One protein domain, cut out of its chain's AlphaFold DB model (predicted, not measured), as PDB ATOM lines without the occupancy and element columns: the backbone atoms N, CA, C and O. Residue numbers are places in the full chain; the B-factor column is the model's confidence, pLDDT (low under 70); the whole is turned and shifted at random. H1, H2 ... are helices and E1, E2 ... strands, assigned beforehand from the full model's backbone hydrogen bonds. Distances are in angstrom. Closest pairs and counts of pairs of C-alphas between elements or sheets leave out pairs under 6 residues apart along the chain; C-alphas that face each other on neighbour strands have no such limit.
ATOM      1  N   VAL A 185      39.285  90.652  -5.061       52.94
ATOM      2  CA  VAL A 185      39.296  90.067  -3.715       52.94
ATOM      3  C   VAL A 185      39.427  91.142  -2.627       52.94
ATOM      4  O   VAL A 185      38.685  91.116  -1.642       52.94
ATOM      5  N   GLU A 186      40.305  92.132  -2.822       60.78
ATOM      6  CA  GLU A 186      40.446  93.272  -1.901       60.78
ATOM      7  C   GLU A 186      39.191  94.157  -1.884       60.78
ATOM      8  O   GLU A 186      38.750  94.618  -0.826       60.78
ATOM      9  N   SER A 187      38.575  94.353  -3.051       61.97
ATOM     10  CA  SER A 187      37.356  95.152  -3.205       61.97
ATOM     11  C   SER A 187      36.163  94.490  -2.507       61.97
ATOM     12  O   SER A 187      35.431  95.158  -1.773       61.97
ATOM     13  N   MET A 188      36.005  93.165  -2.638       64.44
ATOM     14  CA  MET A 188      34.990  92.393  -1.908       64.44
ATOM     15  C   MET A 188      35.171  92.488  -0.389       64.44
ATOM     16  O   MET A 188      34.189  92.641   0.336       64.44
ATOM     17  N   GLU A 189      36.408  92.457   0.116       67.50
ATOM     18  CA  GLU A 189      36.675  92.599   1.553       67.50
ATOM     19  C   GLU A 189      36.315  93.985   2.096       67.50
ATOM     20  O   GLU A 189      35.758  94.101   3.192       67.50
ATOM     21  N   GLN A 190      36.607  95.046   1.343       66.12
ATOM     22  CA  GLN A 190      36.240  96.406   1.734       66.12
ATOM     23  C   GLN A 190      34.722  96.621   1.695       66.12
ATOM     24  O   GLN A 190      34.171  97.231   2.617       66.12
ATOM     25  N   ILE A 191      34.039  96.074   0.684       68.44
ATOM     26  CA  ILE A 191      32.574  96.093   0.584       68.44
ATOM     27  C   ILE A 191      31.955  95.318   1.750       68.44
ATOM     28  O   ILE A 191      31.067  95.845   2.419       68.44
ATOM     29  N   ALA A 192      32.450  94.116   2.057       66.06
ATOM     30  CA  ALA A 192      31.960  93.288   3.159       66.06
ATOM     31  C   ALA A 192      32.068  94.010   4.516       66.06
ATOM     32  O   ALA A 192      31.089  94.129   5.256       66.06
ATOM     33  N   ARG A 193      33.234  94.615   4.803       69.38
ATOM     34  CA  ARG A 193      33.466  95.392   6.035       69.38
ATOM     35  C   ARG A 193      32.523  96.588   6.174       69.38
ATOM     36  O   ARG A 193      32.067  96.862   7.281       69.38
ATOM     37  N   GLN A 194      32.245  97.306   5.085       65.25
ATOM     38  CA  GLN A 194      31.384  98.494   5.120       65.25
ATOM     39  C   GLN A 194      29.885  98.173   5.106       65.25
ATOM     40  O   GLN A 194      29.101  98.897   5.717       65.25
ATOM     41  N   SER A 195      29.484  97.090   4.444       60.91
ATOM     42  CA  SER A 195      28.094  96.615   4.410       60.91
ATOM     43  C   SER A 195      27.696  95.803   5.647       60.91
ATOM     44  O   SER A 195      26.509  95.573   5.869       60.91
ATOM     45  N   GLY A 196      28.665  95.404   6.480       58.47
ATOM     46  CA  GLY A 196      28.428  94.618   7.691       58.47
ATOM     47  C   GLY A 196      28.116  93.143   7.413       58.47
ATOM     48  O   GLY A 196      27.496  92.495   8.255       58.47
ATOM     49  N   ILE A 197      28.521  92.627   6.247       66.12
ATOM     50  CA  ILE A 197      28.354  91.226   5.821       66.12
ATOM     51  C   ILE A 197      29.721  90.527   5.786       66.12
ATOM     52  O   ILE A 197      30.761  91.186   5.833       66.12
ATOM     53  N   THR A 198      29.751  89.195   5.729       62.50
ATOM     54  CA  THR A 198      31.022  88.467   5.591       62.50
ATOM     55  C   THR A 198      31.427  88.359   4.120       62.50
ATOM     56  O   THR A 198      30.577  88.401   3.235       62.50
ATOM     57  N   LYS A 199      32.732  88.251   3.835       62.94
ATOM     58  CA  LYS A 199      33.246  88.085   2.461       62.94
ATOM     59  C   LYS A 199      32.597  86.881   1.769       62.94
ATOM     60  O   LYS A 199      32.207  86.984   0.615       62.94
ATOM     61  N   ASP A 200      32.400  85.802   2.523       63.84
ATOM     62  CA  ASP A 200      31.780  84.555   2.062       63.84
ATOM     63  C   ASP A 200      30.295  84.723   1.678       63.84
ATOM     64  O   ASP A 200      29.725  83.882   0.983       63.84
ATOM     65  N   ASP A 201      29.654  85.820   2.101       63.78
ATOM     66  CA  ASP A 201      28.283  86.150   1.711       63.78
ATOM     67  C   ASP A 201      28.201  86.834   0.337       63.78
ATOM     68  O   ASP A 201      27.104  86.926  -0.219       63.78
ATOM     69  N   ILE A 202      29.317  87.311  -0.228       69.25
ATOM     70  CA  ILE A 202      29.368  87.903  -1.568       69.25
ATOM     71  C   ILE A 202      29.625  86.778  -2.572       69.25
ATOM     72  O   ILE A 202      30.718  86.231  -2.645       69.25
ATOM     73  N   LYS A 203      28.607  86.431  -3.364       65.12
ATOM     74  CA  LYS A 203      28.695  85.323  -4.334       65.12
ATOM     75  C   LYS A 203      29.418  85.695  -5.624       65.12
ATOM     76  O   LYS A 203      29.911  84.816  -6.314       65.12
ATOM     77  N   SER A 204      29.385  86.972  -5.992       68.62
ATOM     78  CA  SER A 204      29.905  87.465  -7.264       68.62
ATOM     79  C   SER A 204      30.055  88.983  -7.200       68.62
ATOM     80  O   SER A 204      29.312  89.659  -6.474       68.62
ATOM     81  N   CYS A 205      31.026  89.509  -7.944       77.88
ATOM     82  CA  CYS A 205      31.326  90.933  -8.053       77.88
ATOM     83  C   CYS A 205      31.730  91.262  -9.493       77.88
ATOM     84  O   CYS A 205      32.543  90.554 -10.086       77.88
ATOM     85  N   SER A 206      31.185  92.344 -10.043       79.75
ATOM     86  CA  SER A 206      31.555  92.873 -11.358       79.75
ATOM     87  C   SER A 206      31.955  94.342 -11.232       79.75
ATOM     88  O   SER A 206      31.270  95.108 -10.554       79.75
ATOM     89  N   GLU A 207      33.071  94.730 -11.852       85.50
ATOM     90  CA  GLU A 207      33.588  96.104 -11.843       85.50
ATOM     91  C   GLU A 207      33.121  96.849 -13.099       85.50
ATOM     92  O   GLU A 207      33.261  96.345 -14.207       85.50
ATOM     93  N   ILE A 208      32.597  98.061 -12.940       84.88
ATOM     94  CA  ILE A 208      32.159  98.958 -14.010       84.88
ATOM     95  C   ILE A 208      32.980 100.245 -13.924       84.88
ATOM     96  O   ILE A 208      33.107 100.855 -12.856       84.88
ATOM     97  N   ASN A 209      33.499 100.692 -15.066       85.69
ATOM     98  CA  ASN A 209      34.139 101.995 -15.173       85.69
ATOM     99  C   ASN A 209      33.065 103.103 -15.242       85.69
ATOM    100  O   ASN A 209      32.301 103.141 -16.210       85.69
ATOM    101  N   PRO A 210      32.995 104.028 -14.263       83.69
ATOM    102  CA  PRO A 210      31.953 105.054 -14.218       83.69
ATOM    103  C   PRO A 210      31.983 106.018 -15.412       83.69
ATOM    104  O   PRO A 210      30.929 106.512 -15.807       83.69
ATOM    105  N   HIS A 211      33.163 106.257 -15.994       84.50
ATOM    106  CA  HIS A 211      33.366 107.197 -17.104       84.50
ATOM    107  C   HIS A 211      33.100 106.583 -18.479       84.50
ATOM    108  O   HIS A 211      33.173 107.268 -19.504       84.50
ATOM    109  N   GLU A 212      32.836 105.281 -18.531       81.50
ATOM    110  CA  GLU A 212      32.601 104.613 -19.793       81.50
ATOM    111  C   GLU A 212      31.218 104.929 -20.352       81.50
ATOM    112  O   GLU A 212      30.213 104.966 -19.639       81.50
ATOM    113  N   ARG A 213      31.184 105.171 -21.664       82.62
ATOM    114  CA  ARG A 213      29.971 105.511 -22.399       82.62
ATOM    115  C   ARG A 213      29.075 104.290 -22.547       82.62
ATOM    116  O   ARG A 213      29.458 103.305 -23.171       82.62
ATOM    117  N   ILE A 214      27.873 104.395 -21.990       84.19
ATOM    118  CA  ILE A 214      26.808 103.395 -22.115       84.19
ATOM    119  C   ILE A 214      25.909 103.744 -23.302       84.19
ATOM    120  O   ILE A 214      25.497 102.866 -24.054       84.19
ATOM    121  N   THR A 215      25.647 105.034 -23.499       83.50
ATOM    122  CA  THR A 215      25.096 105.574 -24.745       83.50
ATOM    123  C   THR A 215      26.156 106.423 -25.439       83.50
ATOM    124  O   THR A 215      27.199 106.729 -24.862       83.50
ATOM    125  N   ASP A 216      25.905 106.862 -26.672       81.06
ATOM    126  CA  ASP A 216      26.857 107.713 -27.400       81.06
ATOM    127  C   ASP A 216      27.131 109.059 -26.696       81.06
ATOM    128  O   ASP A 216      28.116 109.725 -27.028       81.06
ATOM    129  N   GLN A 217      26.316 109.445 -25.706       83.12
ATOM    130  CA  GLN A 217      26.448 110.691 -24.943       83.12
ATOM    131  C   GLN A 217      26.564 110.517 -23.424       83.12
ATOM    132  O   GLN A 217      27.261 111.318 -22.807       83.12
ATOM    133  N   LYS A 218      25.890 109.528 -22.822       86.50
ATOM    134  CA  LYS A 218      25.819 109.356 -21.364       86.50
ATOM    135  C   LYS A 218      26.685 108.175 -20.917       86.50
ATOM    136  O   LYS A 218      26.618 107.079 -21.479       86.50
ATOM    137  N   SER A 219      27.474 108.401 -19.879       87.00
ATOM    138  CA  SER A 219      28.213 107.371 -19.147       87.00
ATOM    139  C   SER A 219      27.401 106.818 -17.969       87.00
ATOM    140  O   SER A 219      26.298 107.300 -17.685       87.00
ATOM    141  N   PHE A 220      27.933 105.814 -17.262       87.00
ATOM    142  CA  PHE A 220      27.287 105.303 -16.047       87.00
ATOM    143  C   PHE A 220      27.053 106.421 -15.026       87.00
ATOM    144  O   PHE A 220      25.959 106.527 -14.471       87.00
ATOM    145  N   GLU A 221      28.055 107.270 -14.790       86.56
ATOM    146  CA  GLU A 221      27.952 108.347 -13.806       86.56
ATOM    147  C   GLU A 221      26.913 109.412 -14.186       86.56
ATOM    148  O   GLU A 221      26.249 109.954 -13.299       86.56
ATOM    149  N   ASP A 222      26.707 109.651 -15.485       86.62
ATOM    150  CA  ASP A 222      25.671 110.560 -15.983       86.62
ATOM    151  C   ASP A 222      24.271 109.973 -15.779       86.62
ATOM    152  O   ASP A 222      23.356 110.666 -15.333       86.62
ATOM    153  N   ILE A 223      24.103 108.677 -16.071       85.19
ATOM    154  CA  ILE A 223      22.824 107.970 -15.920       85.19
ATOM    155  C   ILE A 223      22.455 107.841 -14.442       85.19
ATOM    156  O   ILE A 223      21.319 108.121 -14.068       85.19
ATOM    157  N   ALA A 224      23.409 107.443 -13.597       83.06
ATOM    158  CA  ALA A 224      23.217 107.274 -12.160       83.06
ATOM    159  C   ALA A 224      23.240 108.605 -11.377       83.06
ATOM    160  O   ALA A 224      22.967 108.609 -10.178       83.06
ATOM    161  N   ASN A 225      23.503 109.740 -12.039       84.31
ATOM    162  CA  ASN A 225      23.582 111.079 -11.441       84.31
ATOM    163  C   ASN A 225      24.641 111.187 -10.317       84.31
ATOM    164  O   ASN A 225      24.409 111.759  -9.245       84.31
ATOM    165  N   VAL A 226      25.817 110.605 -10.562       83.06
ATOM    166  CA  VAL A 226      26.956 110.524  -9.627       83.06
ATOM    167  C   VAL A 226      28.270 111.031 -10.234       83.06
ATOM    168  O   VAL A 226      29.345 110.663  -9.766       83.06
ATOM    169  N   THR A 227      28.184 111.906 -11.241       82.69
ATOM    170  CA  THR A 227      29.323 112.461 -11.987       82.69
ATOM    171  C   THR A 227      30.474 112.913 -11.082       82.69
ATOM    172  O   THR A 227      30.297 113.747 -10.189       82.69
ATOM    173  N   GLY A 228      31.661 112.353 -11.318       79.56
ATOM    174  CA  GLY A 228      32.919 112.686 -10.652       79.56
ATOM    175  C   GLY A 228      33.077 112.165  -9.220       79.56
ATOM    176  O   GLY A 228      34.105 112.438  -8.601       79.56
ATOM    177  N   LYS A 229      32.096 111.433  -8.670       84.25
ATOM    178  CA  LYS A 229      32.149 110.941  -7.279       84.25
ATOM    179  C   LYS A 229      32.977 109.673  -7.114       84.25
ATOM    180  O   LYS A 229      33.657 109.519  -6.100       84.25
ATOM    181  N   TYR A 230      32.903 108.774  -8.091       85.56
ATOM    182  CA  TYR A 230      33.468 107.433  -7.994       85.56
ATOM    183  C   TYR A 230      34.539 107.211  -9.055       85.56
ATOM    184  O   TYR A 230      34.376 107.631 -10.194       85.56
ATOM    185  N   SER A 231      35.627 106.548  -8.673       83.25
ATOM    186  CA  SER A 231      36.680 106.082  -9.580       83.25
ATOM    187  C   SER A 231      36.341 104.721 -10.189       83.25
ATOM    188  O   SER A 231      36.704 104.450 -11.330       83.25
ATOM    189  N   LYS A 232      35.625 103.876  -9.437       84.50
ATOM    190  CA  LYS A 232      35.162 102.542  -9.840       84.50
ATOM    191  C   LYS A 232      33.790 102.257  -9.249       84.50
ATOM    192  O   LYS A 232      33.498 102.693  -8.134       84.50
ATOM    193  N   ILE A 233      32.975 101.504  -9.973       84.88
ATOM    194  CA  ILE A 233      31.684 101.004  -9.501       84.88
ATOM    195  C   ILE A 233      31.749  99.481  -9.443       84.88
ATOM    196  O   ILE A 233      32.312  98.850 -10.326       84.88
ATOM    197  N   PHE A 234      31.155  98.889  -8.421       83.25
ATOM    198  CA  PHE A 234      31.075  97.454  -8.216       83.25
ATOM    199  C   PHE A 234      29.617  97.042  -8.080       83.25
ATOM    200  O   PHE A 234      28.854  97.652  -7.327       83.25
ATOM    201  N   VAL A 235      29.237  95.987  -8.787       81.94
ATOM    202  CA  VAL A 235      27.938  95.332  -8.654       81.94
ATOM    203  C   VAL A 235      28.167  94.026  -7.921       81.94
ATOM    204  O   VAL A 235      28.903  93.175  -8.412       81.94
ATOM    205  N   VAL A 236      27.560  93.873  -6.746       76.12
ATOM    206  CA  VAL A 236      27.733  92.678  -5.909       76.12
ATOM    207  C   VAL A 236      26.422  91.941  -5.730       76.12
ATOM    208  O   VAL A 236      25.375  92.564  -5.534       76.12
ATOM    209  N   SER A 237      26.492  90.613  -5.753       72.62
ATOM    210  CA  SER A 237      25.388  89.737  -5.360       72.62
ATOM    211  C   SER A 237      25.646  89.177  -3.964       72.62
ATOM    212  O   SER A 237      26.686  88.553  -3.739       72.62
ATOM    213  N   VAL A 238      24.704  89.365  -3.044       66.75
ATOM    214  CA  VAL A 238      24.804  88.927  -1.647       66.75
ATOM    215  C   VAL A 238      23.904  87.726  -1.365       66.75
ATOM    216  O   VAL A 238      22.845  87.545  -1.969       66.75
ATOM    217  N   ASN A 239      24.321  86.869  -0.434       54.16
ATOM    218  CA  ASN A 239      23.531  85.731   0.009       54.16
ATOM    219  C   ASN A 239      22.301  86.195   0.813       54.16
ATOM    220  O   ASN A 239      22.373  87.118   1.627       54.16
ATOM    221  N   SER A 240      21.169  85.510   0.629       50.66
ATOM    222  CA  SER A 240      19.837  85.877   1.144       50.66
ATOM    223  C   SER A 240      19.695  85.858   2.675       50.66
ATOM    224  O   SER A 240      18.601  86.065   3.192       50.66
ATOM    225  N   GLN A 241      20.766  85.551   3.414       44.94
ATOM    226  CA  GLN A 241      20.801  85.602   4.880       44.94
ATOM    227  C   GLN A 241      21.142  87.001   5.420       44.94
ATOM    228  O   GLN A 241      21.007  87.253   6.619       44.94
ATOM    229  N   THR A 242      21.544  87.926   4.548       42.66
ATOM    230  CA  THR A 242      21.812  89.321   4.901       42.66
ATOM    231  C   THR A 242      20.492  90.083   5.084       42.66
ATOM    232  O   THR A 242      19.543  89.942   4.315       42.66
ATOM    233  N   ARG A 243      20.368  90.842   6.182       37.75
ATOM    234  CA  ARG A 243      19.131  91.558   6.549       37.75
ATOM    235  C   ARG A 243      18.888  92.748   5.611       37.75
ATOM    236  O   ARG A 243      19.257  93.872   5.931       37.75
ATOM    237  N   GLY A 244      18.219  92.497   4.492       41.03
ATOM    238  CA  GLY A 244      17.731  93.501   3.548       41.03
ATOM    239  C   GLY A 244      17.192  92.803   2.303       41.03
ATOM    240  O   GLY A 244      17.780  91.838   1.844       41.03
ATOM    241  N   ASN A 245      16.054  93.246   1.768       42.47
ATOM    242  CA  ASN A 245      15.313  92.555   0.699       42.47
ATOM    243  C   ASN A 245      16.003  92.531  -0.685       42.47
ATOM    244  O   ASN A 245      15.362  92.145  -1.659       42.47
ATOM    245  N   SER A 246      17.272  92.924  -0.782       55.91
ATOM    246  CA  SER A 246      17.975  93.137  -2.043       55.91
ATOM    247  C   SER A 246      19.166  92.200  -2.178       55.91
ATOM    248  O   SER A 246      20.160  92.350  -1.474       55.91
ATOM    249  N   LEU A 247      19.062  91.227  -3.090       66.88
ATOM    250  CA  LEU A 247      20.142  90.277  -3.401       66.88
ATOM    251  C   LEU A 247      21.297  90.929  -4.170       66.88
ATOM    252  O   LEU A 247      22.358  90.322  -4.281       66.88
ATOM    253  N   TYR A 248      21.106  92.142  -4.693       77.38
ATOM    254  CA  TYR A 248      22.095  92.858  -5.493       77.38
ATOM    255  C   TYR A 248      22.267  94.289  -4.993       77.38
ATOM    256  O   TYR A 248      21.313  94.914  -4.530       77.38
ATOM    257  N   SER A 249      23.478  94.834  -5.100       76.62
ATOM    258  CA  SER A 249      23.733  96.236  -4.756       76.62
ATOM    259  C   SER A 249      24.882  96.842  -5.559       76.62
ATOM    260  O   SER A 249      25.814  96.141  -5.952       76.62
ATOM    261  N   PHE A 250      24.801  98.156  -5.784       83.44
ATOM    262  CA  PHE A 250      25.840  98.956  -6.433       83.44
ATOM    263  C   PHE A 250      26.668  99.699  -5.379       83.44
ATOM    264  O   PHE A 250      26.120 100.438  -4.557       83.44
ATOM    265  N   TRP A 251      27.987  99.545  -5.437       82.44
ATOM    266  CA  TRP A 251      28.961 100.190  -4.557       82.44
ATOM    267  C   TRP A 251      29.952 101.004  -5.375       82.44
ATOM    268  O   TRP A 251      30.487 100.515  -6.357       82.44
ATOM    269  N   GLY A 252      30.217 102.240  -4.979       84.12
ATOM    270  CA  GLY A 252      31.226 103.088  -5.599       84.12
ATOM    271  C   GLY A 252      32.463 103.212  -4.719       84.12
ATOM    272  O   GLY A 252      32.350 103.377  -3.505       84.12
ATOM    273  N   MET A 253      33.645 103.161  -5.331       83.00
ATOM    274  CA  MET A 253      34.898 103.577  -4.704       83.00
ATOM    275  C   MET A 253      35.097 105.068  -4.969       83.00
ATOM    276  O   MET A 253      35.151 105.481  -6.126       83.00
ATOM    277  N   THR A 254      35.185 105.891  -3.928       83.56
ATOM    278  CA  THR A 254      35.505 107.317  -4.079       83.56
ATOM    279  C   THR A 254      36.965 107.514  -4.494       83.56
ATOM    280  O   THR A 254      37.788 106.603  -4.391       83.56
ATOM    281  N   GLN A 255      37.320 108.725  -4.929       76.94
ATOM    282  CA  GLN A 255      38.708 109.070  -5.279       76.94
ATOM    283  C   GLN A 255      39.697 108.857  -4.117       76.94
ATOM    284  O   GLN A 255      40.866 108.566  -4.352       76.94
ATOM    285  N   ASP A 256      39.213 108.924  -2.873       75.56
ATOM    286  CA  ASP A 256      39.993 108.680  -1.654       75.56
ATOM    287  C   ASP A 256      40.115 107.182  -1.296       75.56
ATOM    288  O   ASP A 256      40.611 106.836  -0.223       75.56
ATOM    289  N   GLY A 257      39.621 106.280  -2.154       72.06
ATOM    290  CA  GLY A 257      39.651 104.829  -1.940       72.06
ATOM    291  C   GLY A 257      38.604 104.312  -0.950       72.06
ATOM    292  O   GLY A 257      38.687 103.170  -0.505       72.06
ATOM    293  N   LYS A 258      37.612 105.129  -0.572       79.19
ATOM    294  CA  LYS A 258      36.542 104.714   0.342       79.19
ATOM    295  C   LYS A 258      35.379 104.105  -0.440       79.19
ATOM    296  O   LYS A 258      34.856 104.729  -1.356       79.19
ATOM    297  N   MET A 259      34.930 102.923  -0.029       78.81
ATOM    298  CA  MET A 259      33.718 102.294  -0.567       78.81
ATOM    299  C   MET A 259      32.451 102.916   0.029       78.81
ATOM    300  O   MET A 259      32.409 103.164   1.230       78.81
ATOM    301  N   GLU A 260      31.416 103.148  -0.769       79.94
ATOM    302  CA  GLU A 260      30.080 103.534  -0.294       79.94
ATOM    303  C   GLU A 260      28.985 103.063  -1.268       79.94
ATOM    304  O   GLU A 260      29.257 102.906  -2.458       79.94
ATOM    305  N   PRO A 261      27.748 102.804  -0.806       81.38
ATOM    306  CA  PRO A 261      26.659 102.429  -1.704       81.38
ATOM    307  C   PRO A 261      26.313 103.593  -2.644       81.38
ATOM    308  O   PRO A 261      26.238 104.747  -2.212       81.38
ATOM    309  N   VAL A 262      26.068 103.293  -3.923       81.56
ATOM    310  CA  VAL A 262      25.746 104.307  -4.938       81.56
ATOM    311  C   VAL A 262      24.360 104.887  -4.659       81.56
ATOM    312  O   VAL A 262      23.326 104.272  -4.926       81.56
ATOM    313  N   GLN A 263      24.333 106.098  -4.107       69.06
ATOM    314  CA  GLN A 263      23.088 106.778  -3.756       69.06
ATOM    315  C   GLN A 263      22.309 107.164  -5.021       69.06
ATOM    316  O   GLN A 263      22.831 107.871  -5.878       69.06
ATOM    317  N   GLY A 264      21.048 106.732  -5.116       65.44
ATOM    318  CA  GLY A 264      20.169 107.001  -6.265       65.44
ATOM    319  C   GLY A 264      19.820 105.768  -7.102       65.44
ATOM    320  O   GLY A 264      18.851 105.819  -7.861       65.44
ATOM    321  N   LEU A 265      20.540 104.657  -6.907       73.44
ATOM    322  CA  LEU A 265      20.218 103.345  -7.467       73.44
ATOM    323  C   LEU A 265      19.589 102.461  -6.391       73.44
ATOM    324  O   LEU A 265      20.266 101.722  -5.685       73.44
ATOM    325  N   GLU A 266      18.269 102.552  -6.265       67.25
ATOM    326  CA  GLU A 266      17.500 101.677  -5.381       67.25
ATOM    327  C   GLU A 266      16.924 100.508  -6.178       67.25
ATOM    328  O   GLU A 266      16.337 100.700  -7.252       67.25
ATOM    329  N   GLU A 267      17.057  99.293  -5.643       68.19
ATOM    330  CA  GLU A 267      16.335  98.144  -6.175       68.19
ATOM    331  C   GLU A 267      14.844  98.382  -5.953       68.19
ATOM    332  O   GLU A 267      14.362  98.452  -4.821       68.19
ATOM    333  N   ARG A 268      14.101  98.543  -7.048       66.31
ATOM    334  CA  ARG A 268      12.655  98.763  -6.964       66.31
ATOM    335  C   ARG A 268      11.870  97.487  -7.189       66.31
ATOM    336  O   ARG A 268      10.734  97.396  -6.729       66.31
ATOM    337  N   GLN A 269      12.435  96.536  -7.933       59.69
ATOM    338  CA  GLN A 269      11.765  95.295  -8.305       59.69
ATOM    339  C   GLN A 269      12.785  94.150  -8.425       59.69
ATOM    340  O   GLN A 269      13.793  94.307  -9.110       59.69
ATOM    341  N   GLY A 270      12.503  93.016  -7.777       56.78
ATOM    342  CA  GLY A 270      13.287  91.776  -7.880       56.78
ATOM    343  C   GLY A 270      12.824  90.872  -9.033       56.78
ATOM    344  O   GLY A 270      12.171  91.341  -9.961       56.78
ATOM    345  N   VAL A 271      13.096  89.565  -8.937       52.00
ATOM    346  CA  VAL A 271      12.916  88.537  -9.996       52.00
ATOM    347  C   VAL A 271      11.546  88.559 -10.706       52.00
ATOM    348  O   VAL A 271      11.466  88.288 -11.898       52.00
ATOM    349  N   ASN A 272      10.466  88.941 -10.016       53.59
ATOM    350  CA  ASN A 272       9.139  89.134 -10.615       53.59
ATOM    351  C   ASN A 272       8.807  90.628 -10.744       53.59
ATOM    352  O   ASN A 272       8.054  91.187  -9.945       53.59
ATOM    353  N   THR A 273       9.361  91.288 -11.762       57.22
ATOM    354  CA  THR A 273       9.129  92.722 -12.023       57.22
ATOM    355  C   THR A 273       7.729  93.024 -12.576       57.22
ATOM    356  O   THR A 273       7.297  94.182 -12.541       57.22
ATOM    357  N   GLY A 274       7.023  92.007 -13.096       59.31
ATOM    358  CA  GLY A 274       5.756  92.158 -13.825       59.31
ATOM    359  C   GLY A 274       5.893  92.967 -15.121       59.31
ATOM    360  O   GLY A 274       4.903  93.502 -15.615       59.31
ATOM    361  N   LYS A 275       7.124  93.118 -15.626       69.81
ATOM    362  CA  LYS A 275       7.483  93.931 -16.790       69.81
ATOM    363  C   LYS A 275       8.359  93.115 -17.726       69.81
ATOM    364  O   LYS A 275       9.322  92.504 -17.264       69.81
ATOM    365  N   SER A 276       8.075  93.182 -19.019       74.31
ATOM    366  CA  SER A 276       8.937  92.589 -20.039       74.31
ATOM    367  C   SER A 276      10.150  93.482 -20.277       74.31
ATOM    368  O   SER A 276      10.021  94.693 -20.505       74.31
ATOM    369  N   ILE A 277      11.334  92.885 -20.166       75.62
ATOM    370  CA  ILE A 277      12.616  93.529 -20.444       75.62
ATOM    371  C   ILE A 277      13.179  92.865 -21.691       75.62
ATOM    372  O   ILE A 277      13.428  91.665 -21.702       75.62
ATOM    373  N   TYR A 278      13.379  93.650 -22.735       79.69
ATOM    374  CA  TYR A 278      14.006  93.233 -23.978       79.69
ATOM    375  C   TYR A 278      15.453  93.691 -23.966       79.69
ATOM    376  O   TYR A 278      15.734  94.821 -23.588       79.69
ATOM    377  N   SER A 279      16.375  92.836 -24.371       80.19
ATOM    378  CA  SER A 279      17.797  93.140 -24.415       80.19
ATOM    379  C   SER A 279      18.294  93.043 -25.841       80.19
ATOM    380  O   SER A 279      18.053  92.048 -26.529       80.19
ATOM    381  N   ILE A 280      18.947  94.108 -26.286       77.00
ATOM    382  CA  ILE A 280      19.614  94.190 -27.573       77.00
ATOM    383  C   ILE A 280      21.002  93.586 -27.403       77.00
ATOM    384  O   ILE A 280      21.753  93.955 -26.493       77.00
ATOM    385  N   ASN A 281      21.351  92.662 -28.291       75.06
ATOM    386  CA  ASN A 281      22.688  92.097 -28.323       75.06
ATOM    387  C   ASN A 281      23.747  93.150 -28.710       75.06
ATOM    388  O   ASN A 281      23.458  94.262 -29.151       75.06
ATOM    389  N   ARG A 282      25.020  92.795 -28.527       73.38
ATOM    390  CA  ARG A 282      26.155  93.721 -28.645       73.38
ATOM    391  C   ARG A 282      26.211  94.472 -29.983       73.38
ATOM    392  O   ARG A 282      26.577  95.647 -30.008       73.38
ATOM    393  N   ASP A 283      25.903  93.796 -31.080       68.75
ATOM    394  CA  ASP A 283      25.961  94.303 -32.455       68.75
ATOM    395  C   ASP A 283      24.627  94.871 -32.963       68.75
ATOM    396  O   ASP A 283      24.582  95.415 -34.062       68.75
ATOM    397  N   GLY A 284      23.549  94.774 -32.180       66.19
ATOM    398  CA  GLY A 284      22.231  95.273 -32.571       66.19
ATOM    399  C   GLY A 284      21.490  94.387 -33.570       66.19
ATOM    400  O   GLY A 284      20.438  94.789 -34.063       66.19
ATOM    401  N   SER A 285      22.013  93.198 -33.885       66.75
ATOM    402  CA  SER A 285      21.405  92.291 -34.864       66.75
ATOM    403  C   SER A 285      20.181  91.548 -34.329       66.75
ATOM    404  O   SER A 285      19.338  91.116 -35.117       66.75
ATOM    405  N   GLN A 286      20.064  91.387 -33.008       67.31
ATOM    406  CA  GLN A 286      18.969  90.665 -32.365       67.31
ATOM    407  C   GLN A 286      18.530  91.351 -31.076       67.31
ATOM    408  O   GLN A 286      19.338  91.834 -30.282       67.31
ATOM    409  N   VAL A 287      17.227  91.293 -30.827       74.38
ATOM    410  CA  VAL A 287      16.616  91.687 -29.563       74.38
ATOM    411  C   VAL A 287      15.908  90.460 -29.004       74.38
ATOM    412  O   VAL A 287      15.273  89.717 -29.754       74.38
ATOM    413  N   LYS A 288      16.051  90.192 -27.706       74.44
ATOM    414  CA  LYS A 288      15.411  89.045 -27.040       74.44
ATOM    415  C   LYS A 288      14.809  89.465 -25.714       74.44
ATOM    416  O   LYS A 288      15.334  90.361 -25.060       74.44
ATOM    417  N   GLU A 289      13.730  88.812 -25.300       78.69
ATOM    418  CA  GLU A 289      13.230  88.977 -23.937       78.69
ATOM    419  C   GLU A 289      14.248  88.384 -22.949       78.69
ATOM    420  O   GLU A 289      14.676  87.236 -23.086       78.69
ATOM    421  N   GLN A 290      14.674  89.189 -21.979       76.06
ATOM    422  CA  GLN A 290      15.647  88.832 -20.955       76.06
ATOM    423  C   GLN A 290      14.948  88.785 -19.599       76.06
ATOM    424  O   GLN A 290      14.373  89.770 -19.133       76.06
ATOM    425  N   GLN A 291      15.044  87.641 -18.921       74.50
ATOM    426  CA  GLN A 291      14.621  87.553 -17.529       74.50
ATOM    427  C   GLN A 291      15.649  88.234 -16.633       74.50
ATOM    428  O   GLN A 291      16.832  87.900 -16.681       74.50
ATOM    429  N   THR A 292      15.194  89.181 -15.807       73.81
ATOM    430  CA  THR A 292      16.072  89.879 -14.868       73.81
ATOM    431  C   THR A 292      15.971  89.346 -13.450       73.81
ATOM    432  O   THR A 292      14.897  88.953 -13.001       73.81
ATOM    433  N   SER A 293      17.085  89.378 -12.719       74.00
ATOM    434  CA  SER A 293      17.092  89.045 -11.293       74.00
ATOM    435  C   SER A 293      16.763  90.256 -10.417       74.00
ATOM    436  O   SER A 293      16.089  90.106  -9.400       74.00
ATOM    437  N   ALA A 294      17.196  91.451 -10.824       75.88
ATOM    438  CA  ALA A 294      16.859  92.708 -10.163       75.88
ATOM    439  C   ALA A 294      16.768  93.867 -11.160       75.88
ATOM    440  O   ALA A 294      17.403  93.861 -12.218       75.88
ATOM    441  N   LEU A 295      15.969  94.873 -10.814       81.44
ATOM    442  CA  LEU A 295      15.781  96.092 -11.587       81.44
ATOM    443  C   LEU A 295      15.942  97.325 -10.688       81.44
ATOM    444  O   LEU A 295      15.148  97.587  -9.777       81.44
ATOM    445  N   PHE A 296      16.959  98.114 -11.009       81.50
ATOM    446  CA  PHE A 296      17.319  99.376 -10.379       81.50
ATOM    447  C   PHE A 296      16.858 100.503 -11.287       81.50
ATOM    448  O   PHE A 296      17.465 100.766 -12.318       81.50
ATOM    449  N   THR A 297      15.763 101.171 -10.946       77.81
ATOM    450  CA  THR A 297      15.282 102.306 -11.748       77.81
ATOM    451  C   THR A 297      15.665 103.614 -11.092       77.81
ATOM    452  O   THR A 297      15.456 103.776  -9.887       77.81
ATOM    453  N   MET A 298      16.080 104.582 -11.898       79.38
ATOM    454  CA  MET A 298      16.287 105.951 -11.445       79.38
ATOM    455  C   MET A 298      14.976 106.562 -10.902       79.38
ATOM    456  O   MET A 298      13.873 106.082 -11.208       79.38
ATOM    457  N   PRO A 299      15.036 107.661 -10.123       70.69
ATOM    458  CA  PRO A 299      13.848 108.347  -9.615       70.69
ATOM    459  C   PRO A 299      12.818 108.705 -10.693       70.69
ATOM    460  O   PRO A 299      11.620 108.605 -10.439       70.69
ATOM    461  N   ASN A 300      13.280 109.021 -11.906       71.81
ATOM    462  CA  ASN A 300      12.445 109.333 -13.068       71.81
ATOM    463  C   ASN A 300      11.716 108.109 -13.680       71.81
ATOM    464  O   ASN A 300      10.888 108.296 -14.568       71.81
ATOM    465  N   GLN A 301      12.020 106.880 -13.236       72.69
ATOM    466  CA  GLN A 301      11.495 105.588 -13.722       72.69
ATOM    467  C   GLN A 301      11.640 105.315 -15.230       72.69
ATOM    468  O   GLN A 301      11.115 104.308 -15.718       72.69
ATOM    469  N   ARG A 302      12.322 106.196 -15.967       77.00
ATOM    470  CA  ARG A 302      12.530 106.084 -17.414       77.00
ATOM    471  C   ARG A 302      13.794 105.320 -17.751       77.00
ATOM    472  O   ARG A 302      13.820 104.645 -18.767       77.00
ATOM    473  N   GLU A 303      14.806 105.419 -16.908       84.25
ATOM    474  CA  GLU A 303      16.108 104.794 -17.115       84.25
ATOM    475  C   GLU A 303      16.507 104.023 -15.855       84.25
ATOM    476  O   GLU A 303      15.988 104.267 -14.756       84.25
ATOM    477  N   GLY A 304      17.412 103.069 -16.012       86.75
ATOM    478  CA  GLY A 304      17.887 102.249 -14.916       86.75
ATOM    479  C   GLY A 304      18.892 101.201 -15.357       86.75
ATOM    480  O   GLY A 304      19.373 101.208 -16.487       86.75
ATOM    481  N   PHE A 305      19.160 100.270 -14.454       87.69
ATOM    482  CA  PHE A 305      20.003  99.111 -14.679       87.69
ATOM    483  C   PHE A 305      19.254  97.857 -14.252       87.69
ATOM    484  O   PHE A 305      18.628  97.821 -13.194       87.69
ATOM    485  N   SER A 306      19.313  96.819 -15.067       85.31
ATOM    486  CA  SER A 306      18.890  95.481 -14.690       85.31
ATOM    487  C   SER A 306      20.116  94.610 -14.460       85.31
ATOM    488  O   SER A 306      21.102  94.710 -15.191       85.31
ATOM    489  N   VAL A 307      20.052  93.772 -13.431       81.81
ATOM    490  CA  VAL A 307      21.134  92.864 -13.055       81.81
ATOM    491  C   VAL A 307      20.638  91.434 -13.183       81.81
ATOM    492  O   VAL A 307      19.587  91.079 -12.638       81.81
ATOM    493  N   THR A 308      21.396  90.617 -13.906       77.25
ATOM    494  CA  THR A 308      21.124  89.196 -14.132       77.25
ATOM    495  C   THR A 308      22.332  88.375 -13.724       77.25
ATOM    496  O   THR A 308      23.465  88.844 -13.796       77.25
ATOM    497  N   ILE A 309      22.096  87.157 -13.246       69.62
ATOM    498  CA  ILE A 309      23.171  86.182 -13.084       69.62
ATOM    499  C   ILE A 309      23.194  85.336 -14.352       69.62
ATOM    500  O   ILE A 309      22.243  84.602 -14.626       69.62
ATOM    501  N   GLY A 310      24.267  85.479 -15.124       62.56
ATOM    502  CA  GLY A 310      24.557  84.656 -16.286       62.56
ATOM    503  C   GLY A 310      24.980  83.240 -15.894       62.56
ATOM    504  O   GLY A 310      24.987  82.844 -14.721       62.56
ATOM    505  N   GLN A 311      25.360  82.447 -16.895       55.00
ATOM    506  CA  GLN A 311      25.905  81.110 -16.657       55.00
ATOM    507  C   GLN A 311      27.147  81.209 -15.751       55.00
ATOM    508  O   GLN A 311      27.919  82.161 -15.846       55.00
ATOM    509  N   TYR A 312      27.317  80.242 -14.846       56.75
ATOM    510  CA  TYR A 312      28.424  80.190 -13.876       56.75
ATOM    511  C   TYR A 312      28.428  81.267 -12.774       56.75
ATOM    512  O   TYR A 312      29.442  81.451 -12.111       56.75
ATOM    513  N   GLY A 313      27.309  81.953 -12.512       58.78
ATOM    514  CA  GLY A 313      27.243  82.906 -11.390       58.78
ATOM    515  C   GLY A 313      27.805  84.295 -11.713       58.78
ATOM    516  O   GLY A 313      27.971  85.124 -10.816       58.78
ATOM    517  N   ILE A 314      28.099  84.564 -12.986       71.50
ATOM    518  CA  ILE A 314      28.649  85.840 -13.442       71.50
ATOM    519  C   ILE A 314      27.561  86.911 -13.394       71.50
ATOM    520  O   ILE A 314      26.461  86.715 -13.906       71.50
ATOM    521  N   ILE A 315      27.871  88.058 -12.791       74.38
ATOM    522  CA  ILE A 315      26.967  89.206 -12.801       74.38
ATOM    523  C   ILE A 315      27.011  89.878 -14.171       74.38
ATOM    524  O   ILE A 315      28.069  90.287 -14.658       74.38
ATOM    525  N   GLU A 316      25.828  90.035 -14.746       83.06
ATOM    526  CA  GLU A 316      25.570  90.726 -15.994       83.06
ATOM    527  C   GLU A 316      24.721  91.971 -15.715       83.06
ATOM    528  O   GLU A 316      23.608  91.893 -15.192       83.06
ATOM    529  N   THR A 317      25.248  93.141 -16.061       85.62
ATOM    530  CA  THR A 317      24.579  94.432 -15.913       85.62
ATOM    531  C   THR A 317      24.126  94.940 -17.275       85.62
ATOM    532  O   THR A 317      24.892  95.040 -18.231       85.62
ATOM    533  N   THR A 318      22.849  95.289 -17.363       87.50
ATOM    534  CA  THR A 318      22.223  95.811 -18.578       87.50
ATOM    535  C   THR A 318      21.636  97.179 -18.263       87.50
ATOM    536  O   THR A 318      20.891  97.333 -17.299       87.50
ATOM    537  N   TYR A 319      21.975  98.193 -19.050       89.06
ATOM    538  CA  TYR A 319      21.323  99.495 -18.971       89.06
ATOM    539  C   TYR A 319      19.958  99.370 -19.620       89.06
ATOM    540  O   TYR A 319      19.868  98.837 -20.719       89.06
ATOM    541  N   VAL A 320      18.910  99.845 -18.954       87.56
ATOM    542  CA  VAL A 320      17.532  99.713 -19.423       87.56
ATOM    543  C   VAL A 320      16.837 101.061 -19.515       87.56
ATOM    544  O   VAL A 320      16.928 101.904 -18.622       87.56
ATOM    545  N   ARG A 321      16.065 101.229 -20.584       84.31
ATOM    546  CA  ARG A 321      15.203 102.376 -20.844       84.31
ATOM    547  C   ARG A 321      13.765 101.905 -21.006       84.31
ATOM    548  O   ARG A 321      13.476 100.951 -21.722       84.31
ATOM    549  N   ARG A 322      12.846 102.585 -20.331       83.06
ATOM    550  CA  ARG A 322      11.413 102.308 -20.383       83.06
ATOM    551  C   ARG A 322      10.810 102.858 -21.673       83.06
ATOM    552  O   ARG A 322      11.069 104.005 -22.039       83.06
ATOM    553  N   SER A 323       9.931 102.074 -22.284       75.75
ATOM    554  CA  SER A 323       9.037 102.550 -23.334       75.75
ATOM    555  C   SER A 323       8.080 103.627 -22.782       75.75
ATOM    556  O   SER A 323       7.562 103.498 -21.672       75.75
ATOM    557  N   PRO A 324       7.826 104.718 -23.517       67.25
ATOM    558  CA  PRO A 324       7.002 105.841 -23.053       67.25
ATOM    559  C   PRO A 324       5.524 105.482 -22.845       67.25
ATOM    560  O   PRO A 324       4.881 106.072 -21.978       67.25
ATOM    561  N   ASN A 325       4.995 104.525 -23.615       64.69
ATOM    562  CA  ASN A 325       3.566 104.188 -23.642       64.69
ATOM    563  C   ASN A 325       3.253 102.817 -23.028       64.69
ATOM    564  O   ASN A 325       2.087 102.496 -22.813       64.69
ATOM    565  N   GLU A 326       4.274 102.006 -22.740       65.56
ATOM    566  CA  GLU A 326       4.117 100.612 -22.327       65.56
ATOM    567  C   GLU A 326       4.948 100.310 -21.076       65.56
ATOM    568  O   GLU A 326       5.966 100.945 -20.794       65.56
ATOM    569  N   ASN A 327       4.538  99.306 -20.298       71.75
ATOM    570  CA  ASN A 327       5.309  98.812 -19.148       71.75
ATOM    571  C   ASN A 327       6.455  97.879 -19.582       71.75
ATOM    572  O   ASN A 327       6.731  96.883 -18.917       71.75
ATOM    573  N   LYS A 328       7.117  98.213 -20.690       78.94
ATOM    574  CA  LYS A 328       8.206  97.443 -21.292       78.94
ATOM    575  C   LYS A 328       9.508  98.225 -21.208       78.94
ATOM    576  O   LYS A 328       9.502  99.460 -21.227       78.94
ATOM    577  N   TYR A 329      10.613  97.507 -21.101       81.19
ATOM    578  CA  TYR A 329      11.956  98.075 -21.088       81.19
ATOM    579  C   TYR A 329      12.742  97.500 -22.253       81.19
ATOM    580  O   TYR A 329      12.596  96.323 -22.559       81.19
ATOM    581  N   ILE A 330      13.581  98.321 -22.870       82.25
ATOM    582  CA  ILE A 330      14.645  97.846 -23.743       82.25
ATOM    583  C   ILE A 330      15.978  98.085 -23.054       82.25
ATOM    584  O   ILE A 330      16.125  99.073 -22.332       82.25
ATOM    585  N   GLY A 331      16.938  97.199 -23.255       83.94
ATOM    586  CA  GLY A 331      18.222  97.269 -22.601       83.94
ATOM    587  C   GLY A 331      19.386  96.935 -23.509       83.94
ATOM    588  O   GLY A 331      19.223  96.299 -24.544       83.94
ATOM    589  N   SER A 332      20.565  97.380 -23.099       84.38
ATOM    590  CA  SER A 332      21.835  97.079 -23.745       84.38
ATOM    591  C   SER A 332      22.891  96.757 -22.698       84.38
ATOM    592  O   SER A 332      22.916  97.359 -21.620       84.38
ATOM    593  N   THR A 333      23.789  95.837 -23.026       84.88
ATOM    594  CA  THR A 333      24.894  95.439 -22.150       84.88
ATOM    595  C   THR A 333      25.757  96.634 -21.735       84.88
ATOM    596  O   THR A 333      26.109  97.473 -22.566       84.88
ATOM    597  N   VAL A 334      26.101  96.702 -20.448       84.81
ATOM    598  CA  VAL A 334      27.052  97.680 -19.902       84.81
ATOM    599  C   VAL A 334      28.444  97.061 -19.908       84.81
ATOM    600  O   VAL A 334      28.583  95.880 -19.602       84.81
ATOM    601  N   ASN A 335      29.473  97.842 -20.246       80.81
ATOM    602  CA  ASN A 335      30.836  97.342 -20.120       80.81
ATOM    603  C   ASN A 335      31.197  97.143 -18.650       80.81
ATOM    604  O   ASN A 335      30.994  98.030 -17.815       80.81
ATOM    605  N   SER A 336      31.765  95.991 -18.353       79.50
ATOM    606  CA  SER A 336      32.222  95.635 -17.024       79.50
ATOM    607  C   SER A 336      33.450  94.735 -17.120       79.50
ATOM    608  O   SER A 336      33.878  94.346 -18.205       79.50
ATOM    609  N   SER A 337      34.012  94.341 -15.981       73.38
ATOM    610  CA  SER A 337      35.065  93.324 -15.932       73.38
ATOM    611  C   SER A 337      34.632  91.987 -16.546       73.38
ATOM    612  O   SER A 337      35.483  91.190 -16.931       73.38
ATOM    613  N   THR A 338      33.321  91.740 -16.643       68.06
ATOM    614  CA  THR A 338      32.730  90.479 -17.102       68.06
ATOM    615  C   THR A 338      31.992  90.595 -18.439       68.06
ATOM    616  O   THR A 338      31.652  89.572 -19.029       68.06
ATOM    617  N   GLN A 339      31.750  91.805 -18.952       73.94
ATOM    618  CA  GLN A 339      30.970  92.043 -20.171       73.94
ATOM    619  C   GLN A 339      31.623  93.106 -21.051       73.94
ATOM    620  O   GLN A 339      32.066  94.120 -20.543       73.94
ATOM    621  N   LYS A 340      31.635  92.899 -22.374       78.12
ATOM    622  CA  LYS A 340      32.181  93.856 -23.359       78.12
ATOM    623  C   LYS A 340      31.164  94.953 -23.720       78.12
ATOM    624  O   LYS A 340      29.962  94.672 -23.711       78.12
ATOM    625  N   PRO A 341      31.610  96.153 -24.155       74.06
ATOM    626  CA  PRO A 341      30.693  97.215 -24.550       74.06
ATOM    627  C   PRO A 341      29.951  96.857 -25.841       74.06
ATOM    628  O   PRO A 341      30.468  96.141 -26.715       74.06
ATOM    629  N   THR A 342      28.750  97.412 -25.976       77.75
ATOM    630  CA  THR A 342      27.954  97.382 -27.204       77.75
ATOM    631  C   THR A 342      28.579  98.228 -28.314       77.75
ATOM    632  O   THR A 342      29.439  99.081 -28.086       77.75
ATOM    633  N   THR A 343      28.179  97.944 -29.550       80.56
ATOM    634  CA  THR A 343      28.573  98.718 -30.730       80.56
ATOM    635  C   THR A 343      28.040 100.145 -30.661       80.56
ATOM    636  O   THR A 343      27.061 100.439 -29.971       80.56
ATOM    637  N   ARG A 344      28.681 101.052 -31.401       80.06
ATOM    638  CA  ARG A 344      28.301 102.464 -31.420       80.06
ATOM    639  C   ARG A 344      26.859 102.645 -31.895       80.06
ATOM    640  O   ARG A 344      26.153 103.486 -31.361       80.06
ATOM    641  N   GLU A 345      26.416 101.854 -32.860       78.81
ATOM    642  CA  GLU A 345      25.055 101.865 -33.389       78.81
ATOM    643  C   GLU A 345      24.026 101.571 -32.287       78.81
ATOM    644  O   GLU A 345      23.047 102.302 -32.145       78.81
ATOM    645  N   VAL A 346      24.289 100.568 -31.444       79.44
ATOM    646  CA  VAL A 346      23.443 100.245 -30.284       79.44
ATOM    647  C   VAL A 346      23.500 101.358 -29.236       79.44
ATOM    648  O   VAL A 346      22.467 101.738 -28.691       79.44
ATOM    649  N   GLN A 347      24.673 101.937 -28.978       82.38
ATOM    650  CA  GLN A 347      24.810 103.069 -28.052       82.38
ATOM    651  C   GLN A 347      24.052 104.320 -28.527       82.38
ATOM    652  O   GLN A 347      23.469 105.031 -27.707       82.38
ATOM    653  N   GLU A 348      24.050 104.590 -29.837       83.56
ATOM    654  CA  GLU A 348      23.262 105.662 -30.456       83.56
ATOM    655  C   GLU A 348      21.762 105.355 -30.366       83.56
ATOM    656  O   GLU A 348      20.986 106.240 -30.009       83.56
ATOM    657  N   PHE A 349      21.358 104.101 -30.606       82.56
ATOM    658  CA  PHE A 349      19.966 103.667 -30.478       82.56
ATOM    659  C   PHE A 349      19.440 103.807 -29.040       82.56
ATOM    660  O   PHE A 349      18.309 104.237 -28.810       82.56
ATOM    661  N   MET A 350      20.264 103.483 -28.049       81.75
ATOM    662  CA  MET A 350      19.882 103.568 -26.640       81.75
ATOM    663  C   MET A 350      19.788 105.011 -26.125       81.75
ATOM    664  O   MET A 350      19.234 105.238 -25.048       81.75
ATOM    665  N   ASN A 351      20.263 105.999 -26.889       82.50
ATOM    666  CA  ASN A 351      20.160 107.407 -26.530       82.50
ATOM    667  C   ASN A 351      18.741 107.964 -26.758       82.50
ATOM    668  O   ASN A 351      18.202 107.962 -27.867       82.50
ATOM    669  N   ASP A 352      18.158 108.529 -25.701       76.62
ATOM    670  CA  ASP A 352      16.835 109.159 -25.699       76.62
ATOM    671  C   ASP A 352      16.721 110.447 -26.509       76.62
ATOM    672  O   ASP A 352      15.629 110.786 -26.959       76.62
ATOM    673  N   SER A 353      17.835 111.130 -26.751       75.06
ATOM    674  CA  SER A 353      17.880 112.311 -27.614       75.06
ATOM    675  C   SER A 353      17.945 111.987 -29.110       75.06
ATOM    676  O   SER A 353      17.671 112.870 -29.925       75.06
ATOM    677  N   ARG A 354      18.316 110.753 -29.482       75.19
ATOM    678  CA  ARG A 354      18.527 110.351 -30.884       75.19
ATOM    679  C   ARG A 354      17.456 109.406 -31.400       75.19
ATOM    680  O   ARG A 354      17.031 109.573 -32.537       75.19
ATOM    681  N   THR A 355      17.000 108.479 -30.566       75.38
ATOM    682  CA  THR A 355      15.974 107.506 -30.946       75.38
ATOM    683  C   THR A 355      14.615 107.964 -30.479       75.38
ATOM    684  O   THR A 355      14.387 108.192 -29.282       75.38
ATOM    685  N   THR A 356      13.696 108.066 -31.434       73.31
ATOM    686  CA  THR A 356      12.326 108.445 -31.140       73.31
ATOM    687  C   THR A 356      11.592 107.327 -30.414       73.31
ATOM    688  O   THR A 356      11.814 106.131 -30.593       73.31
ATOM    689  N   ASP A 357      10.637 107.749 -29.602       70.00
ATOM    690  CA  ASP A 357       9.715 106.894 -28.869       70.00
ATOM    691  C   ASP A 357       8.920 105.922 -29.781       70.00
ATOM    692  O   ASP A 357       8.492 104.861 -29.327       70.00
ATOM    693  N   ALA A 358       8.747 106.261 -31.066       69.25
ATOM    694  CA  ALA A 358       8.092 105.417 -32.067       69.25
ATOM    695  C   ALA A 358       9.006 104.293 -32.587       69.25
ATOM    696  O   ALA A 358       8.572 103.146 -32.639       69.25
ATOM    697  N   GLU A 359      10.271 104.596 -32.898       71.56
ATOM    698  CA  GLU A 359      11.275 103.605 -33.337       71.56
ATOM    699  C   GLU A 359      11.573 102.579 -32.235       71.56
ATOM    700  O   GLU A 359      11.735 101.383 -32.494       71.56
ATOM    701  N   LEU A 360      11.580 103.040 -30.980       73.00
ATOM    702  CA  LEU A 360      11.697 102.179 -29.808       73.00
ATOM    703  C   LEU A 360      10.549 101.166 -29.738       73.00
ATOM    704  O   LEU A 360      10.774  99.979 -29.509       73.00
ATOM    705  N   LYS A 361       9.318 101.644 -29.947       72.50
ATOM    706  CA  LYS A 361       8.119 100.810 -29.920       72.50
ATOM    707  C   LYS A 361       8.114  99.803 -31.067       72.50
ATOM    708  O   LYS A 361       7.907  98.624 -30.819       72.50
ATOM    709  N   GLU A 362       8.391 100.250 -32.288       76.00
ATOM    710  CA  GLU A 362       8.435  99.380 -33.467       76.00
ATOM    711  C   GLU A 362       9.440  98.235 -33.288       76.00
ATOM    712  O   GLU A 362       9.149  97.089 -33.623       76.00
ATOM    713  N   THR A 363      10.603  98.523 -32.699       70.44
ATOM    714  CA  THR A 363      11.626  97.507 -32.422       70.44
ATOM    715  C   THR A 363      11.132  96.470 -31.409       70.44
ATOM    716  O   THR A 363      11.329  95.271 -31.612       70.44
ATOM    717  N   ILE A 364      10.461  96.907 -30.339       69.06
ATOM    718  CA  ILE A 364       9.888  96.007 -29.327       69.06
ATOM    719  C   ILE A 364       8.767  95.159 -29.939       69.06
ATOM    720  O   ILE A 364       8.804  93.938 -29.816       69.06
ATOM    721  N   ASP A 365       7.831  95.775 -30.663       70.75
ATOM    722  CA  ASP A 365       6.696  95.084 -31.284       70.75
ATOM    723  C   ASP A 365       7.167  94.060 -32.333       70.75
ATOM    724  O   ASP A 365       6.678  92.931 -32.376       70.75
ATOM    725  N   LYS A 366       8.173  94.407 -33.149       70.75
ATOM    726  CA  LYS A 366       8.786  93.479 -34.112       70.75
ATOM    727  C   LYS A 366       9.443  92.292 -33.411       70.75
ATOM    728  O   LYS A 366       9.347  91.166 -33.892       70.75
ATOM    729  N   THR A 367      10.089  92.542 -32.279       64.75
ATOM    730  CA  THR A 367      10.716  91.494 -31.472       64.75
ATOM    731  C   THR A 367       9.668  90.578 -30.855       64.75
ATOM    732  O   THR A 367       9.820  89.365 -30.900       64.75
ATOM    733  N   GLU A 368       8.576  91.126 -30.324       66.38
ATOM    734  CA  GLU A 368       7.456  90.338 -29.803       66.38
ATOM    735  C   GLU A 368       6.778  89.508 -30.887       66.38
ATOM    736  O   GLU A 368       6.448  88.357 -30.634       66.38
ATOM    737  N   HIS A 369       6.617  90.049 -32.096       62.47
ATOM    738  CA  HIS A 369       6.103  89.282 -33.228       62.47
ATOM    739  C   HIS A 369       7.033  88.112 -33.569       62.47
ATOM    740  O   HIS A 369       6.579  86.981 -33.705       62.47
ATOM    741  N   GLN A 370       8.342  88.362 -33.647       56.62
ATOM    742  CA  GLN A 370       9.336  87.320 -33.915       56.62
ATOM    743  C   GLN A 370       9.410  86.280 -32.789       56.62
ATOM    744  O   GLN A 370       9.561  85.096 -33.061       56.62
ATOM    745  N   LEU A 371       9.273  86.693 -31.527       56.94
ATOM    746  CA  LEU A 371       9.251  85.782 -30.381       56.94
ATOM    747  C   LEU A 371       7.935  84.999 -30.298       56.94
ATOM    748  O   LEU A 371       7.960  83.804 -30.009       56.94
ATOM    749  N   GLY A 372       6.807  85.638 -30.603       50.81
ATOM    750  CA  GLY A 372       5.487  85.016 -30.694       50.81
ATOM    751  C   GLY A 372       5.385  84.000 -31.832       50.81
ATOM    752  O   GLY A 372       4.655  83.024 -31.708       50.81
ATOM    753  N   GLU A 373       6.167  84.168 -32.900       45.91
ATOM    754  CA  GLU A 373       6.343  83.145 -33.938       45.91
ATOM    755  C   GLU A 373       7.227  81.968 -33.479       45.91
ATOM    756  O   GLU A 373       7.139  80.889 -34.058       45.91
ATOM    757  N   THR A 374       8.058  82.134 -32.440       43.38
ATOM    758  CA  THR A 374       8.979  81.086 -31.942       43.38
ATOM    759  C   THR A 374       8.470  80.290 -30.740       43.38
ATOM    760  O   THR A 374       9.037  79.243 -30.432       43.38
TER     761      THR A 374
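AT A GLANCE: This is residues 185 to 374 of the 480 residues of an uncharacterized protein of Clostridium sp. (UniProt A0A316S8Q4). Two twisted sheets stand partly face to face with their strands crossed, one of four strands and a larger, curled one of seven, with a helix beyond each: H1 over the small sheet at one end, H4 across E6 and E7 at the other. E9 and E10 lie in the middle, and the short H2 and H3 graze the large sheet. The printed part has 190 residues, class mixed, in the order H1 E1 H2 E2 E3 E4 E5 E6 E7 E8 E9 E10 E11 H3 H4. The sheet E1 E2 E3 E4 is antiparallel and the sheet E5 E8 E9 E10 E11 E6 E7 mixed; the whole is compact, with a radius of gyration of the C-alphas of 16.4 A and spans of 48 by 33 by 28 A.

HOW THE PARTS SIT: H1, residues 185 to 195, is on the strongly twisted sheet of E1, residues 202 to 208, E2, residues 230 to 238, E3, residues 248 to 254, and E4, residues 259 to 261. Its height over the sheet is 7.1 A, and H1 and this sheet are two layers, a helix on one face of a sheet. It runs across the strands, over E2, at 79 degrees on the local plane; the closest C-alphas of H1 and E4 are those of Ile 191 and Met 259, 6.4 A apart. E2 E3 E4 form a meander, each strand the antiparallel neighbour of the one before. Within hydrogen-bond range are N 206 and O 235 of E1 and E2, 2.9 A, N 234 and O 251 of E2 and E3, 2.7 A, and N 252 and O 260 of E3 and E4, 2.8 A. The second sheet, also strongly twisted, holds E5, residues 267 to 270, E6, residues 277 to 280, E7, residues 287 to 289, E8, residues 294 to 297, E9, residues 303 to 309, E10, residues 315 to 322, and E11, residues 329 to 333. The two make a sandwich, two sheets face to face, their strands at 66 degrees; the closest C-alphas of E1 and E10 are those of Ser 206 and Ile 315, 6.0 A apart. H2, residues 220 to 223, only grazes both sheets, the first only just, with 5 pairs of C-alphas within 10 A. E8 E9 E10 E11 form another meander, with N 296 and O 305, 2.8 A, N 306 and O 318, 2.8 A, and N 319 and O 332, 2.9 A. E5 is antiparallel to E8, with N 295 and O 269 at 2.8 A. E11 and E6 are parallel, with N 278 and O 329 at 2.8 A, and E6 and E7 are a hairpin, with N 279 and O 288 at 2.8 A. H3, residues 344 to 349, only grazes this sheet. H4, residues 357 to 374, is on it in two layers at a height over the sheet of 9.4 A, across the strands at 68 degrees to E7 on the local plane, over E7 and only just over E6, on which 3 of its C-alphas fall; the closest C-alphas of H4 and E7 are those of Thr 367 and Val 287, 6.2 A apart. In H1, H3 and H4 every O i to N i+4 pair is within hydrogen-bond range; H2 is too short for one.

IN THESE COORDINATES: H1 begins at C-alpha 185 (39.296, 90.067, -3.715) and is 15.3 A long. E2 measures 21.4 A, E9 20.3 A and E10 21.7 A. H4, 26.0 A long, ends at C-alpha 374 (8.979, 81.086, -31.942).

THE WHOLE: The C-alphas farthest apart are those of Asp 256 and Glu 373, 53.2 A. The printed part has no cut, and the link E1 to H2, 11 residues, is long. Mean pLDDT of the printed part is 73.2; 65 residues are under 70, among them 185 to 204, 238 to 247, 266 to 275 and 367 to 374.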